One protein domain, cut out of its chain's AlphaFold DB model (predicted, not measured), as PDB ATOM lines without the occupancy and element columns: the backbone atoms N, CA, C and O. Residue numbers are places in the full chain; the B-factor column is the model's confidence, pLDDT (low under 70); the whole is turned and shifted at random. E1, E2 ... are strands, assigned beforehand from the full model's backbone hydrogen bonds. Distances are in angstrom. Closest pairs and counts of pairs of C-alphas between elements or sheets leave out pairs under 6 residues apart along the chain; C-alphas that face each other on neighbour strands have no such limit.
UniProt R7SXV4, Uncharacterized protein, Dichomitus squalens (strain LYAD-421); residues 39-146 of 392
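AT A GLANCE: This is residues 39 to 146 of the 392 residues of an uncharacterized protein of Dichomitus squalens (strain LYAD-421) (UniProt R7SXV4). A small closed barrel of five strands, E2, E3, E4, E5 and E9, makes the body, and the hairpin of E6 and E7 leads away from it as an arm with Ser 111 in its tip. Two further strands widen the barrel's wall outside the ring: E1 pairs onto E2, and E8 pairs onto E4. The printed part has 108 residues, with no named helix and nine named strands, E1 to E9 in chain order; the class is all strand, the barrel is mixed and the two-strand sheet E6 and E7 is antiparallel. The whole is compact, with a radius of gyration of the C-alphas of 14.4 A, and flat in outline, spanning 43 by 39 by 21 A.

IN THESE COORDINATES: Begin with the barrel: find C-alpha 55 at (-16.922, -22.876, -9.986), where E2 starts, and go to residue 65, 24.3 A away; E2 bends by 83 degrees at residue 59. E3 is residues 68 to 76, 22.1 A, and E4 is residues 81 to 88, 22.3 A. E5 is residues 100 to 103, and E9, residues 139 to 145, measures 16.8 A and ends at C-alpha 145 (-21.319, -26.145, -8.136). Outside the ring look for E1 at residues 48 to 52 and E8 at residues 119 to 121. E6 is residues 105 to 108 and E7 is residues 114 to 117.

HOW THE PARTS SIT: E1 to E5 form a meander, each strand the antiparallel neighbour of the one before. On one side of E2 look for E1 beside residues 55 to 59, with N 50 and O 57 2.8 A apart, and for E3 beside residues 61 to 65, with N 63 and O 70 2.8 A apart. On the other side of E2 is E9, antiparallel, with N 58 and O 143 2.8 A apart. E3 and E4 have N 84 and O 71 at 2.8 A; E4 and E5 have N 102 and O 87 at 2.8 A. E5 and E9 are parallel, with N 101 and O 144 at 2.7 A. E8 is antiparallel to E4, with N 83 and O 120 at 2.8 A. E5 runs on into E6 at 68 degrees, and E7 runs on into E8 at 75 degrees. In the hairpin E6 and E7, N 107 and O 115 are 2.8 A apart. E1 and E7 are apart.

THE WHOLE: The two C-alphas farthest apart, those of Arg 43 and Ser 111, are 43.6 A apart. The printed part has no cut. The links E4 to E5 and E8 to E9 are long; in the latter, residues 130 to 131 pair antiparallel with residues 134 to 135. The model's mean pLDDT over the printed part is 87.1, with residues 53 to 54 and 91 to 98 under 70.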
ATOM      1  N   GLY A  39     -20.221 -47.318   6.131       77.56
ATOM      2  CA  GLY A  39     -21.046 -46.113   6.218       77.56
ATOM      3  C   GLY A  39     -22.180 -46.140   5.185       77.56
ATOM      4  O   GLY A  39     -22.230 -47.031   4.331       77.56
ATOM      5  N   PRO A  40     -23.134 -45.196   5.248       81.56
ATOM      6  CA  PRO A  40     -24.310 -45.203   4.373       81.56
ATOM      7  C   PRO A  40     -23.998 -44.943   2.892       81.56
ATOM      8  O   PRO A  40     -24.865 -45.183   2.054       81.56
ATOM      9  N   PHE A  41     -22.777 -44.500   2.565       85.56
ATOM     10  CA  PHE A  41     -22.383 -44.024   1.231       85.56
ATOM     11  C   PHE A  41     -21.275 -44.857   0.570       85.56
ATOM     12  O   PHE A  41     -20.626 -44.397  -0.364       85.56
ATOM     13  N   GLY A  42     -21.004 -46.067   1.060       83.38
ATOM     14  CA  GLY A  42     -19.793 -46.794   0.673       83.38
ATOM     15  C   GLY A  42     -18.688 -46.485   1.665       83.38
ATOM     16  O   GLY A  42     -18.961 -46.599   2.845       83.38
ATOM     17  N   ARG A  43     -17.470 -46.143   1.232       79.69
ATOM     18  CA  ARG A  43     -16.334 -45.883   2.136       79.69
ATOM     19  C   ARG A  43     -16.542 -44.604   2.961       79.69
ATOM     20  O   ARG A  43     -17.198 -43.661   2.516       79.69
ATOM     21  N   VAL A  44     -15.953 -44.580   4.159       78.56
ATOM     22  CA  VAL A  44     -15.898 -43.377   5.000       78.56
ATOM     23  C   VAL A  44     -14.939 -42.386   4.351       78.56
ATOM     24  O   VAL A  44     -13.730 -42.611   4.323       78.56
ATOM     25  N   GLU A  45     -15.491 -41.300   3.826       84.81
ATOM     26  CA  GLU A  45     -14.750 -40.217   3.186       84.81
ATOM     27  C   GLU A  45     -15.246 -38.868   3.726       84.81
ATOM     28  O   GLU A  45     -16.299 -38.787   4.363       84.81
ATOM     29  N   LEU A  46     -14.464 -37.810   3.512       86.88
ATOM     30  CA  LEU A  46     -14.836 -36.444   3.872       86.88
ATOM     31  C   LEU A  46     -15.106 -35.631   2.603       86.88
ATOM     32  O   LEU A  46     -14.428 -35.865   1.596       86.88
ATOM     33  N   PRO A  47     -16.035 -34.659   2.642       89.50
ATOM     34  CA  PRO A  47     -16.246 -33.766   1.521       89.50
ATOM     35  C   PRO A  47     -14.966 -33.000   1.200       89.50
ATOM     36  O   PRO A  47     -14.275 -32.522   2.103       89.50
ATOM     37  N   LYS A  48     -14.653 -32.889  -0.089       91.12
ATOM     38  CA  LYS A  48     -13.505 -32.123  -0.587       91.12
ATOM     39  C   LYS A  48     -14.006 -31.004  -1.473       91.12
ATOM     40  O   LYS A  48     -14.980 -31.188  -2.197       91.12
ATOM     41  N   PHE A  49     -13.320 -29.871  -1.423       88.38
ATOM     42  CA  PHE A  49     -13.682 -28.686  -2.181       88.38
ATOM     43  C   PHE A  49     -12.442 -28.123  -2.849       88.38
ATOM     44  O   PHE A  49     -11.449 -27.841  -2.179       88.38
ATOM     45  N   PHE A  50     -12.530 -27.922  -4.156       83.31
ATOM     46  CA  PHE A  50     -11.505 -27.254  -4.934       83.31
ATOM     47  C   PHE A  50     -12.143 -26.095  -5.676       83.31
ATOM     48  O   PHE A  50     -13.140 -26.228  -6.388       83.31
ATOM     49  N   VAL A  51     -11.578 -24.916  -5.471       76.56
ATOM     50  CA  VAL A  51     -12.012 -23.725  -6.182       76.56
ATOM     51  C   VAL A  51     -11.356 -23.741  -7.553       76.56
ATOM     52  O   VAL A  51     -10.135 -23.787  -7.657       76.56
ATOM     53  N   THR A  52     -12.166 -23.698  -8.604       73.94
ATOM     54  CA  THR A  52     -11.693 -23.723  -9.990       73.94
ATOM     55  C   THR A  52     -12.180 -22.486 -10.734       73.94
ATOM     56  O   THR A  52     -13.106 -21.797 -10.305       73.94
ATOM     57  N   SER A  53     -11.623 -22.227 -11.917       67.31
ATOM     58  CA  SER A  53     -12.135 -21.193 -12.827       67.31
ATOM     59  C   SER A  53     -13.569 -21.451 -13.326       67.31
ATOM     60  O   SER A  53     -14.148 -20.585 -13.972       67.31
ATOM     61  N   TYR A  54     -14.128 -22.644 -13.091       66.81
ATOM     62  CA  TYR A  54     -15.471 -23.035 -13.534       66.81
ATOM     63  C   TYR A  54     -16.525 -22.994 -12.425       66.81
ATOM     64  O   TYR A  54     -17.706 -23.230 -12.704       66.81
ATOM     65  N   GLY A  55     -16.112 -22.734 -11.188       76.06
ATOM     66  CA  GLY A  55     -16.922 -22.876  -9.986       76.06
ATOM     67  C   GLY A  55     -16.234 -23.765  -8.954       76.06
ATOM     68  O   GLY A  55     -15.017 -23.962  -8.989       76.06
ATOM     69  N   LEU A  56     -17.020 -24.311  -8.037       85.56
ATOM     70  CA  LEU A  56     -16.539 -25.153  -6.951       85.56
ATOM     71  C   LEU A  56     -16.632 -26.629  -7.354       85.56
ATOM     72  O   LEU A  56     -17.730 -27.169  -7.471       85.56
ATOM     73  N   GLU A  57     -15.495 -27.280  -7.569       88.19
ATOM     74  CA  GLU A  57     -15.419 -28.740  -7.668       88.19
ATOM     75  C   GLU A  57     -15.599 -29.320  -6.266       88.19
ATOM     76  O   GLU A  57     -14.901 -28.929  -5.328       88.19
ATOM     77  N   CYS A  58     -16.578 -30.203  -6.105       91.69
ATOM     78  CA  CYS A  58     -16.954 -30.762  -4.819       91.69
ATOM     79  C   CYS A  58     -17.028 -32.282  -4.907       91.69
ATOM     80  O   CYS A  58     -17.686 -32.820  -5.795       91.69
ATOM     81  N   TRP A  59     -16.448 -32.954  -3.920       93.00
ATOM     82  CA  TRP A  59     -16.668 -34.371  -3.664       93.00
ATOM     83  C   TRP A  59     -17.725 -34.507  -2.572       93.00
ATOM     84  O   TRP A  59     -17.470 -34.134  -1.426       93.00
ATOM     85  N   PHE A  60     -18.917 -34.998  -2.915       93.38
ATOM     86  CA  PHE A  60     -20.046 -35.122  -1.984       93.38
ATOM     87  C   PHE A  60     -20.797 -36.439  -2.159       93.38
ATOM     88  O   PHE A  60     -20.826 -36.976  -3.266       93.38
ATOM     89  N   PRO A  61     -21.507 -36.920  -1.123       95.19
ATOM     90  CA  PRO A  61     -22.558 -37.907  -1.305       95.19
ATOM     91  C   PRO A  61     -23.747 -37.254  -2.017       95.19
ATOM     92  O   PRO A  61     -24.326 -36.286  -1.518       95.19
ATOM     93  N   ILE A  62     -24.116 -37.786  -3.177       95.69
ATOM     94  CA  ILE A  62     -25.202 -37.299  -4.024       95.69
ATOM     95  C   ILE A  62     -26.349 -38.304  -4.025       95.69
ATOM     96  O   ILE A  62     -26.148 -39.493  -4.266       95.69
ATOM     97  N   ILE A  63     -27.558 -37.804  -3.786       96.25
ATOM     98  CA  ILE A  63     -28.822 -38.515  -3.968       96.25
ATOM     99  C   ILE A  63     -29.419 -38.066  -5.302       96.25
ATOM    100  O   ILE A  63     -29.617 -36.871  -5.524       96.25
ATOM    101  N   GLU A  64     -29.756 -39.022  -6.163       95.00
ATOM    102  CA  GLU A  64     -30.576 -38.803  -7.358       95.00
ATOM    103  C   GLU A  64     -31.879 -39.600  -7.188       95.00
ATOM    104  O   GLU A  64     -31.864 -40.828  -7.193       95.00
ATOM    105  N   SER A  65     -33.008 -38.918  -6.974       94.25
ATOM    106  CA  SER A  65     -34.303 -39.571  -6.724       94.25
ATOM    107  C   SER A  65     -35.464 -38.688  -7.162       94.25
ATOM    108  O   SER A  65     -35.454 -37.487  -6.906       94.25
ATOM    109  N   ASP A  66     -36.486 -39.279  -7.791       90.50
ATOM    110  CA  ASP A  66     -37.700 -38.583  -8.254       90.50
ATOM    111  C   ASP A  66     -37.397 -37.310  -9.088       90.50
ATOM    112  O   ASP A  66     -38.078 -36.292  -8.983       90.50
ATOM    113  N   GLY A  67     -36.338 -37.348  -9.907       89.88
ATOM    114  CA  GLY A  67     -35.901 -36.213 -10.737       89.88
ATOM    115  C   GLY A  67     -35.189 -35.087  -9.974       89.88
ATOM    116  O   GLY A  67     -34.826 -34.079 -10.577       89.88
ATOM    117  N   LEU A  68     -34.958 -35.252  -8.673       94.44
ATOM    118  CA  LEU A  68     -34.212 -34.321  -7.832       94.44
ATOM    119  C   LEU A  68     -32.764 -34.793  -7.692       94.44
ATOM    120  O   LEU A  68     -32.495 -35.988  -7.572       94.44
ATOM    121  N   THR A  69     -31.830 -33.844  -7.674       95.94
ATOM    122  CA  THR A  69     -30.433 -34.081  -7.294       95.94
ATOM    123  C   THR A  69     -30.154 -33.344  -5.990       95.94
ATOM    124  O   THR A  69     -30.475 -32.162  -5.866       95.94
ATOM    125  N   ILE A  70     -29.596 -34.036  -4.999       96.88
ATOM    126  CA  ILE A  70     -29.345 -33.485  -3.663       96.88
ATOM    127  C   ILE A  70     -27.937 -33.872  -3.215       96.88
ATOM    128  O   ILE A  70     -27.606 -35.053  -3.214       96.88
ATOM    129  N   ALA A  71     -27.129 -32.903  -2.788       96.38
ATOM    130  CA  ALA A  71     -25.895 -33.185  -2.056       96.38
ATOM    131  C   ALA A  71     -26.192 -33.310  -0.560       96.38
ATOM    132  O   ALA A  71     -26.819 -32.426   0.020       96.38
ATOM    133  N   VAL A  72     -25.743 -34.387   0.080       95.50
ATOM    134  CA  VAL A  72     -25.889 -34.566   1.529       95.50
ATOM    135  C   VAL A  72     -24.870 -33.676   2.236       95.50
ATOM    136  O   VAL A  72     -23.660 -33.884   2.120       95.50
ATOM    137  N   LEU A  73     -25.354 -32.686   2.985       92.62
ATOM    138  CA  LEU A  73     -24.511 -31.864   3.839       92.62
ATOM    139  C   LEU A  73     -24.210 -32.696   5.085       92.62
ATOM    140  O   LEU A  73     -25.100 -32.974   5.884       92.62
ATOM    141  N   LEU A  74     -22.966 -33.152   5.226       86.88
ATOM    142  CA  LEU A  74     -22.506 -33.981   6.348       86.88
ATOM    143  C   LEU A  74     -22.352 -33.165   7.642       86.88
ATOM    144  O   LEU A  74     -21.319 -33.214   8.305       86.88
ATOM    145  N   CYS A  75     -23.375 -32.385   7.976       83.38
ATOM    146  CA  CYS A  75     -23.502 -31.636   9.211       83.38
ATOM    147  C   CYS A  75     -24.611 -32.242  10.078       83.38
ATOM    148  O   CYS A  75     -25.643 -32.690   9.577       83.38
ATOM    149  N   ASP A  76     -24.382 -32.256  11.391       72.44
ATOM    150  CA  ASP A  76     -25.398 -32.619  12.373       72.44
ATOM    151  C   ASP A  76     -26.057 -31.340  12.898       72.44
ATOM    152  O   ASP A  76     -25.388 -30.468  13.452       72.44
ATOM    153  N   THR A  77     -27.369 -31.220  12.714       82.81
ATOM    154  CA  THR A  77     -28.167 -30.145  13.332       82.81
ATOM    155  C   THR A  77     -28.775 -30.557  14.673       82.81
ATOM    156  O   THR A  77     -29.603 -29.835  15.230       82.81
ATOM    157  N   HIS A  78     -28.423 -31.747  15.161       83.44
ATOM    158  CA  HIS A  78     -29.007 -32.468  16.292       83.44
ATOM    159  C   HIS A  78     -30.484 -32.849  16.124       83.44
ATOM    160  O   HIS A  78     -31.072 -33.467  17.011       83.44
ATOM    161  N   ARG A  79     -31.105 -32.486  14.995       87.81
ATOM    162  CA  ARG A  79     -32.512 -32.773  14.689       87.81
ATOM    163  C   ARG A  79     -32.651 -33.619  13.440       87.81
ATOM    164  O   ARG A  79     -33.368 -34.615  13.447       87.81
ATOM    165  N   GLU A  80     -31.974 -33.210  12.379       92.44
ATOM    166  CA  GLU A  80     -32.086 -33.831  11.070       92.44
ATOM    167  C   GLU A  80     -30.810 -33.658  10.254       92.44
ATOM    168  O   GLU A  80     -30.044 -32.704  10.422       92.44
ATOM    169  N   TYR A  81     -30.608 -34.593   9.339       93.44
ATOM    170  CA  TYR A  81     -29.624 -34.473   8.282       93.44
ATOM    171  C   TYR A  81     -30.187 -33.584   7.183       93.44
ATOM    172  O   TYR A  81     -31.368 -33.670   6.839       93.44
ATOM    173  N   ILE A  82     -29.336 -32.728   6.626       95.50
ATOM    174  CA  ILE A  82     -29.746 -31.735   5.638       95.50
ATOM    175  C   ILE A  82     -29.156 -32.089   4.278       95.50
ATOM    176  O   ILE A  82     -27.986 -32.441   4.143       95.50
ATOM    177  N   GLY A  83     -29.982 -31.969   3.248       95.62
ATOM    178  CA  GLY A  83     -29.575 -31.999   1.856       95.62
ATOM    179  C   GLY A  83     -29.572 -30.602   1.242       95.62
ATOM    180  O   GLY A  83     -30.406 -29.761   1.577       95.62
ATOM    181  N   LEU A  84     -28.660 -30.372   0.306       96.25
ATOM    182  CA  LEU A  84     -28.628 -29.210  -0.569       96.25
ATOM    183  C   LEU A  84     -29.223 -29.590  -1.921       96.25
ATOM    184  O   LEU A  84     -28.693 -30.464  -2.604       96.25
ATOM    185  N   PHE A  85     -30.296 -28.923  -2.331       96.69
ATOM    186  CA  PHE A  85     -30.844 -29.105  -3.668       96.69
ATOM    187  C   PHE A  85     -29.863 -28.628  -4.736       96.69
ATOM    188  O   PHE A  85     -29.313 -27.527  -4.647       96.69
ATOM    189  N   LEU A  86     -29.706 -29.443  -5.773       94.25
ATOM    190  CA  LEU A  86     -28.873 -29.171  -6.930       94.25
ATOM    191  C   LEU A  86     -29.739 -29.202  -8.185       94.25
ATOM    192  O   LEU A  86     -30.356 -30.216  -8.514       94.25
ATOM    193  N   HIS A  87     -29.770 -28.089  -8.907       90.94
ATOM    194  CA  HIS A  87     -30.428 -28.008 -10.200       90.94
ATOM    195  C   HIS A  87     -29.373 -28.116 -11.305       90.94
ATOM    196  O   HIS A  87     -28.463 -27.281 -11.335       90.94
ATOM    197  N   PRO A  88     -29.474 -29.089 -12.231       88.00
ATOM    198  CA  PRO A  88     -28.569 -29.182 -13.368       88.00
ATOM    199  C   PRO A  88     -28.526 -27.857 -14.123       88.00
ATOM    200  O   PRO A  88     -29.556 -27.274 -14.466       88.00
ATOM    201  N   SER A  89     -27.335 -27.327 -14.339       80.00
ATOM    202  CA  SER A  89     -27.187 -26.146 -15.165       80.00
ATOM    203  C   SER A  89     -27.362 -26.588 -16.623       80.00
ATOM    204  O   SER A  89     -26.689 -27.505 -17.073       80.00
ATOM    205  N   ASN A  90     -28.271 -25.957 -17.370       73.12
ATOM    206  CA  ASN A  90     -28.506 -26.259 -18.794       73.12
ATOM    207  C   ASN A  90     -27.679 -25.342 -19.706       73.12
ATOM    208  O   ASN A  90     -28.123 -24.929 -20.777       73.12
ATOM    209  N   TRP A  91     -26.514 -24.909 -19.229       64.44
ATOM    210  CA  TRP A  91     -25.714 -23.915 -19.924       64.44
ATOM    211  C   TRP A  91     -24.883 -24.548 -21.033       64.44
ATOM    212  O   TRP A  91     -24.186 -25.528 -20.810       64.44
ATOM    213  N   ILE A  92     -24.942 -23.934 -22.218       55.34
ATOM    214  CA  ILE A  92     -24.265 -24.397 -23.441       55.34
ATOM    215  C   ILE A  92     -22.738 -24.381 -23.268       55.34
ATOM    216  O   ILE A  92     -22.034 -25.202 -23.842       55.34
ATOM    217  N   ILE A  93     -22.230 -23.456 -22.448       53.84
ATOM    218  CA  ILE A  93     -20.805 -23.304 -22.153       53.84
ATOM    219  C   ILE A  93     -20.487 -24.052 -20.853       53.84
ATOM    220  O   ILE A  93     -20.197 -23.462 -19.811       53.84
ATOM    221  N   GLN A  94     -20.630 -25.369 -20.900       60.88
ATOM    222  CA  GLN A  94     -20.175 -26.277 -19.855       60.88
ATOM    223  C   GLN A  94     -19.136 -27.219 -20.428       60.88
ATOM    224  O   GLN A  94     -19.141 -27.501 -21.622       60.88
ATOM    225  N   ASP A  95     -18.258 -27.713 -19.561       58.03
ATOM    226  CA  ASP A  95     -17.515 -28.923 -19.873       58.03
ATOM    227  C   ASP A  95     -18.545 -30.049 -20.096       58.03
ATOM    228  O   ASP A  95     -19.224 -30.436 -19.141       58.03
ATOM    229  N   PRO A  96     -18.704 -30.571 -21.327       55.47
ATOM    230  CA  PRO A  96     -19.714 -31.585 -21.618       55.47
ATOM    231  C   PRO A  96     -19.447 -32.900 -20.874       55.47
ATOM    232  O   PRO A  96     -20.336 -33.744 -20.781       55.47
ATOM    233  N   THR A  97     -18.240 -33.083 -20.331       63.22
ATOM    234  CA  THR A  97     -17.862 -34.274 -19.569       63.22
ATOM    235  C   THR A  97     -18.235 -34.184 -18.089       63.22
ATOM    236  O   THR A  97     -18.206 -35.203 -17.399       63.22
ATOM    237  N   ARG A  98     -18.620 -33.001 -17.577       69.75
ATOM    238  CA  ARG A  98     -18.834 -32.765 -16.138       69.75
ATOM    239  C   ARG A  98     -20.152 -32.039 -15.875       69.75
ATOM    240  O   ARG A  98     -20.361 -30.912 -16.313       69.75
ATOM    241  N   LYS A  99     -21.042 -32.656 -15.087       78.12
ATOM    242  CA  LYS A  99     -22.324 -32.040 -14.706       78.12
ATOM    243  C   LYS A  99     -22.088 -30.864 -13.751       78.12
ATOM    244  O   LYS A  99     -21.651 -31.054 -12.613       78.12
ATOM    245  N   LYS A 100     -22.406 -29.650 -14.208       86.06
ATOM    246  CA  LYS A 100     -22.427 -28.438 -13.379       86.06
ATOM    247  C   LYS A 100     -23.834 -28.197 -12.833       86.06
ATOM    248  O   LYS A 100     -24.819 -28.319 -13.557       86.06
ATOM    249  N   TYR A 101     -23.930 -27.803 -11.572       90.38
ATOM    250  CA  TYR A 101     -25.178 -27.585 -10.851       90.38
ATOM    251  C   TYR A 101     -25.255 -26.160 -10.301       90.38
ATOM    252  O   TYR A 101     -24.256 -25.582  -9.877       90.38
ATOM    253  N   HIS A 102     -26.458 -25.598 -10.273       89.88
ATOM    254  CA  HIS A 102     -26.783 -24.437  -9.449       89.88
ATOM    255  C   HIS A 102     -27.370 -24.900  -8.115       89.88
ATOM    256  O   HIS A 102     -27.983 -25.965  -8.031       89.88
ATOM    257  N   VAL A 103     -27.199 -24.083  -7.077       91.56
ATOM    258  CA  VAL A 103     -27.746 -24.370  -5.750       91.56
ATOM    259  C   VAL A 103     -29.206 -23.941  -5.664       91.56
ATOM    260  O   VAL A 103     -29.536 -22.775  -5.892       91.56
ATOM    261  N   GLY A 104     -30.047 -24.874  -5.234       91.94
ATOM    262  CA  GLY A 104     -31.477 -24.713  -5.025       91.94
ATOM    263  C   GLY A 104     -32.330 -25.246  -6.166       91.94
ATOM    264  O   GLY A 104     -31.841 -25.557  -7.248       91.94
ATOM    265  N   TYR A 105     -33.625 -25.378  -5.893       90.38
ATOM    266  CA  TYR A 105     -34.603 -25.947  -6.809       90.38
ATOM    267  C   TYR A 105     -35.922 -25.174  -6.741       90.38
ATOM    268  O   TYR A 105     -36.373 -24.770  -5.664       90.38
ATOM    269  N   GLY A 106     -36.524 -24.950  -7.910       89.88
ATOM    270  CA  GLY A 106     -37.823 -24.302  -8.054       89.88
ATOM    271  C   GLY A 106     -38.943 -25.334  -8.138       89.88
ATOM    272  O   GLY A 106     -39.005 -26.112  -9.085       89.88
ATOM    273  N   PHE A 107     -39.858 -25.313  -7.176       88.31
ATOM    274  CA  PHE A 107     -41.056 -26.143  -7.154       88.31
ATOM    275  C   PHE A 107     -42.242 -25.355  -7.694       88.31
ATOM    276  O   PHE A 107     -42.559 -24.272  -7.199       88.31
ATOM    277  N   ARG A 108     -42.927 -25.899  -8.702       90.12
ATOM    278  CA  ARG A 108     -44.186 -25.327  -9.185       90.12
ATOM    279  C   ARG A 108     -45.313 -25.724  -8.232       90.12
ATOM    280  O   ARG A 108     -45.577 -26.908  -8.045       90.12
ATOM    281  N   LEU A 109     -45.957 -24.732  -7.630       90.25
ATOM    282  CA  LEU A 109     -47.114 -24.911  -6.760       90.25
ATOM    283  C   LEU A 109     -48.390 -25.111  -7.589       90.25
ATOM    284  O   LEU A 109     -48.443 -24.752  -8.765       90.25
ATOM    285  N   ALA A 110     -49.445 -25.637  -6.957       91.44
ATOM    286  CA  ALA A 110     -50.753 -25.825  -7.596       91.44
ATOM    287  C   ALA A 110     -51.365 -24.507  -8.111       91.44
ATOM    288  O   ALA A 110     -52.068 -24.499  -9.115       91.44
ATOM    289  N   SER A 111     -51.038 -23.383  -7.467       90.75
ATOM    290  CA  SER A 111     -51.385 -22.021  -7.897       90.75
ATOM    291  C   SER A 111     -50.683 -21.572  -9.186       90.75
ATOM    292  O   SER A 111     -50.962 -20.487  -9.684       90.75
ATOM    293  N   GLY A 112     -49.721 -22.346  -9.697       89.88
ATOM    294  CA  GLY A 112     -48.868 -21.978 -10.828       89.88
ATOM    295  C   GLY A 112     -47.666 -21.103 -10.457       89.88
ATOM    296  O   GLY A 112     -46.766 -20.942 -11.283       89.88
ATOM    297  N   SER A 113     -47.597 -20.581  -9.226       87.62
ATOM    298  CA  SER A 113     -46.414 -19.867  -8.734       87.62
ATOM    299  C   SER A 113     -45.240 -20.821  -8.497       87.62
ATOM    300  O   SER A 113     -45.416 -22.025  -8.297       87.62
ATOM    301  N   ILE A 114     -44.018 -20.289  -8.543       87.50
ATOM    302  CA  ILE A 114     -42.791 -21.055  -8.297       87.50
ATOM    303  C   ILE A 114     -42.288 -20.710  -6.896       87.50
ATOM    304  O   ILE A 114     -42.024 -19.547  -6.605       87.50
ATOM    305  N   SER A 115     -42.146 -21.720  -6.041       87.94
ATOM    306  CA  SER A 115     -41.469 -21.610  -4.750       87.94
ATOM    307  C   SER A 115     -40.031 -22.090  -4.887       87.94
ATOM    308  O   SER A 115     -39.782 -23.132  -5.489       87.94
ATOM    309  N   PHE A 116     -39.077 -21.342  -4.345       88.56
ATOM    310  CA  PHE A 116     -37.661 -21.687  -4.414       88.56
ATOM    311  C   PHE A 116     -37.146 -22.103  -3.038       88.56
ATOM    312  O   PHE A 116     -37.318 -21.375  -2.062       88.56
ATOM    313  N   THR A 117     -36.469 -23.247  -2.965       92.62
ATOM    314  CA  THR A 117     -35.776 -23.687  -1.748       92.62
ATOM    315  C   THR A 117     -34.375 -24.197  -2.066       92.62
ATOM    316  O   THR A 117     -34.103 -24.683  -3.163       92.62
ATOM    317  N   ARG A 118     -33.468 -24.068  -1.096       94.44
ATOM    318  CA  ARG A 118     -32.085 -24.560  -1.188       94.44
ATOM    319  C   ARG A 118     -31.853 -25.829  -0.391       94.44
ATOM    320  O   ARG A 118     -31.035 -26.641  -0.800       94.44
ATOM    321  N   LEU A 119     -32.554 -25.987   0.725       95.25
ATOM    322  CA  LEU A 119     -32.312 -27.059   1.679       95.25
ATOM    323  C   LEU A 119     -33.514 -27.992   1.758       95.25
ATOM    324  O   LEU A 119     -34.652 -27.587   1.504       95.25
ATOM    325  N   VAL A 120     -33.243 -29.237   2.130       94.88
ATOM    326  CA  VAL A 120     -34.250 -30.269   2.367       94.88
ATOM    327  C   VAL A 120     -33.864 -31.120   3.565       94.88
ATOM    328  O   VAL A 120     -32.687 -31.407   3.768       94.88
ATOM    329  N   SER A 121     -34.858 -31.527   4.347       95.00
ATOM    330  CA  SER A 121     -34.670 -32.527   5.397       95.00
ATOM    331  C   SER A 121     -34.478 -33.907   4.782       95.00
ATOM    332  O   SER A 121     -35.232 -34.304   3.893       95.00
ATOM    333  N   LEU A 122     -33.488 -34.643   5.283       95.50
ATOM    334  CA  LEU A 122     -33.227 -36.037   4.935       95.50
ATOM    335  C   LEU A 122     -33.605 -37.001   6.074       95.50
ATOM    336  O   LEU A 122     -33.244 -38.178   6.038       95.50
ATOM    337  N   GLY A 123     -34.338 -36.514   7.080       93.75
ATOM    338  CA  GLY A 123     -34.695 -37.262   8.282       93.75
ATOM    339  C   GLY A 123     -33.605 -37.248   9.357       93.75
ATOM    340  O   GLY A 123     -32.562 -36.620   9.214       93.75
ATOM    341  N   ASN A 124     -33.855 -37.944  10.464       93.50
ATOM    342  CA  ASN A 124     -32.992 -37.962  11.653       93.50
ATOM    343  C   ASN A 124     -32.105 -39.215  11.758       93.50
ATOM    344  O   ASN A 124     -31.411 -39.399  12.755       93.50
ATOM    345  N   ASN A 125     -32.126 -40.090  10.748       91.12
ATOM    346  CA  ASN A 125     -31.344 -41.319  10.729       91.12
ATOM    347  C   ASN A 125     -30.366 -41.320   9.553       91.12
ATOM    348  O   ASN A 125     -30.758 -41.495   8.403       91.12
ATOM    349  N   PHE A 126     -29.075 -41.213   9.859       88.00
ATOM    350  CA  PHE A 126     -28.002 -41.179   8.863       88.00
ATOM    351  C   PHE A 126     -27.947 -42.422   7.962       88.00
ATOM    352  O   PHE A 126     -27.506 -42.348   6.819       88.00
ATOM    353  N   TYR A 127     -28.388 -43.576   8.473       89.62
ATOM    354  CA  TYR A 127     -28.376 -44.852   7.752       89.62
ATOM    355  C   TYR A 127     -29.691 -45.154   7.019       89.62
ATOM    356  O   TYR A 127     -29.766 -46.151   6.297       89.62
ATOM    357  N   ASP A 128     -30.707 -44.311   7.203       92.56
ATOM    358  CA  ASP A 128     -32.013 -44.372   6.541       92.56
ATOM    359  C   ASP A 128     -32.415 -42.952   6.128       92.56
ATOM    360  O   ASP A 128     -33.387 -42.392   6.635       92.56
ATOM    361  N   LEU A 129     -31.613 -42.344   5.246       93.69
ATOM    362  CA  LEU A 129     -31.936 -41.036   4.687       93.69
ATOM    363  C   LEU A 129     -33.259 -41.119   3.932       93.69
ATOM    364  O   LEU A 129     -33.505 -42.077   3.192       93.69
ATOM    365  N   ARG A 130     -34.103 -40.100   4.091       95.06
ATOM    366  CA  ARG A 130     -35.438 -40.063   3.496       95.06
ATOM    367  C   ARG A 130     -35.688 -38.783   2.729       95.06
ATOM    368  O   ARG A 130     -35.462 -37.700   3.243       95.06
ATOM    369  N   LEU A 131     -36.255 -38.910   1.537       94.12
ATOM    370  CA  LEU A 131     -36.737 -37.794   0.735       94.12
ATOM    371  C   LEU A 131     -38.224 -37.996   0.460       94.12
ATOM    372  O   LEU A 131     -38.626 -39.052  -0.025       94.12
ATOM    373  N   ASN A 132     -39.053 -37.002   0.792       90.75
ATOM    374  CA  ASN A 132     -40.514 -37.090   0.652       90.75
ATOM    375  C   ASN A 132     -41.096 -38.370   1.294       90.75
ATOM    376  O   ASN A 132     -41.969 -39.030   0.735       90.75
ATOM    377  N   GLY A 133     -40.557 -38.760   2.456       91.12
ATOM    378  CA  GLY A 133     -40.961 -39.957   3.201       91.12
ATOM    379  C   GLY A 133     -40.413 -41.293   2.678       91.12
ATOM    380  O   GLY A 133     -40.550 -42.297   3.377       91.12
ATOM    381  N   LYS A 134     -39.761 -41.322   1.508       94.75
ATOM    382  CA  LYS A 134     -39.165 -42.527   0.910       94.75
ATOM    383  C   LYS A 134     -37.691 -42.648   1.272       94.75
ATOM    384  O   LYS A 134     -36.975 -41.652   1.228       94.75
ATOM    385  N   THR A 135     -37.226 -43.859   1.568       94.56
ATOM    386  CA  THR A 135     -35.796 -44.133   1.764       94.56
ATOM    387  C   THR A 135     -35.026 -43.900   0.467       94.56
ATOM    388  O   THR A 135     -35.440 -44.356  -0.598       94.56
ATOM    389  N   VAL A 136     -33.892 -43.217   0.572       95.06
ATOM    390  CA  VAL A 136     -32.998 -42.903  -0.545       95.06
ATOM    391  C   VAL A 136     -31.568 -43.340  -0.241       95.06
ATOM    392  O   VAL A 136     -31.171 -43.512   0.911       95.06
ATOM    393  N   THR A 137     -30.783 -43.541  -1.295       93.75
ATOM    394  CA  THR A 137     -29.353 -43.853  -1.209       93.75
ATOM    395  C   THR A 137     -28.537 -42.711  -1.783       93.75
ATOM    396  O   THR A 137     -28.925 -42.131  -2.796       93.75
ATOM    397  N   ALA A 138     -27.403 -42.414  -1.150       93.69
ATOM    398  CA  ALA A 138     -26.440 -41.454  -1.668       93.69
ATOM    399  C   ALA A 138     -25.128 -42.155  -2.021       93.69
ATOM    400  O   ALA A 138     -24.731 -43.113  -1.353       93.69
ATOM    401  N   GLU A 139     -24.452 -41.650  -3.044       94.12
ATOM    402  CA  GLU A 139     -23.155 -42.142  -3.506       94.12
ATOM    403  C   GLU A 139     -22.175 -40.985  -3.615       94.12
ATOM    404  O   GLU A 139     -22.553 -39.896  -4.046       94.12
ATOM    405  N   TRP A 140     -20.916 -41.212  -3.258       93.81
ATOM    406  CA  TRP A 140     -19.878 -40.208  -3.454       93.81
ATOM    407  C   TRP A 140     -19.655 -39.913  -4.940       93.81
ATOM    408  O   TRP A 140     -19.475 -40.836  -5.737       93.81
ATOM    409  N   ARG A 141     -19.692 -38.630  -5.316       92.00
ATOM    410  CA  ARG A 141     -19.486 -38.159  -6.691       92.00
ATOM    411  C   ARG A 141     -18.752 -36.825  -6.727       92.00
ATOM    412  O   ARG A 141     -18.943 -35.978  -5.852       92.00
ATOM    413  N   ASP A 142     -17.984 -36.641  -7.797       91.06
ATOM    414  CA  ASP A 142     -17.410 -35.356  -8.177       91.06
ATOM    415  C   ASP A 142     -18.480 -34.547  -8.908       91.06
ATOM    416  O   ASP A 142     -19.033 -34.980  -9.926       91.06
ATOM    417  N   ILE A 143     -18.791 -33.367  -8.381       90.38
ATOM    418  CA  ILE A 143     -19.747 -32.432  -8.970       90.38
ATOM    419  C   ILE A 143     -19.152 -31.031  -9.038       90.38
ATOM    420  O   ILE A 143     -18.267 -30.671  -8.268       90.38
ATOM    421  N   PHE A 144     -19.685 -30.205  -9.933       88.62
ATOM    422  CA  PHE A 144     -19.314 -28.797 -10.024       88.62
ATOM    423  C   PHE A 144     -20.490 -27.937  -9.594       88.62
ATOM    424  O   PHE A 144     -21.547 -27.987 -10.215       88.62
ATOM    425  N   ILE A 145     -20.322 -27.126  -8.558       90.00
ATOM    426  CA  ILE A 145     -21.319 -26.145  -8.136       90.00
ATOM    427  C   ILE A 145     -20.936 -24.786  -8.722       90.00
ATOM    428  O   ILE A 145     -19.799 -24.334  -8.604       90.00
ATOM    429  N   ALA A 146     -21.882 -24.127  -9.387       84.38
ATOM    430  CA  ALA A 146     -21.688 -22.775  -9.887       84.38
ATOM    431  C   ALA A 146     -21.416 -21.805  -8.725       84.38
ATOM    432  O   ALA A 146     -22.178 -21.748  -7.764       84.38
TER     433      ALA A 146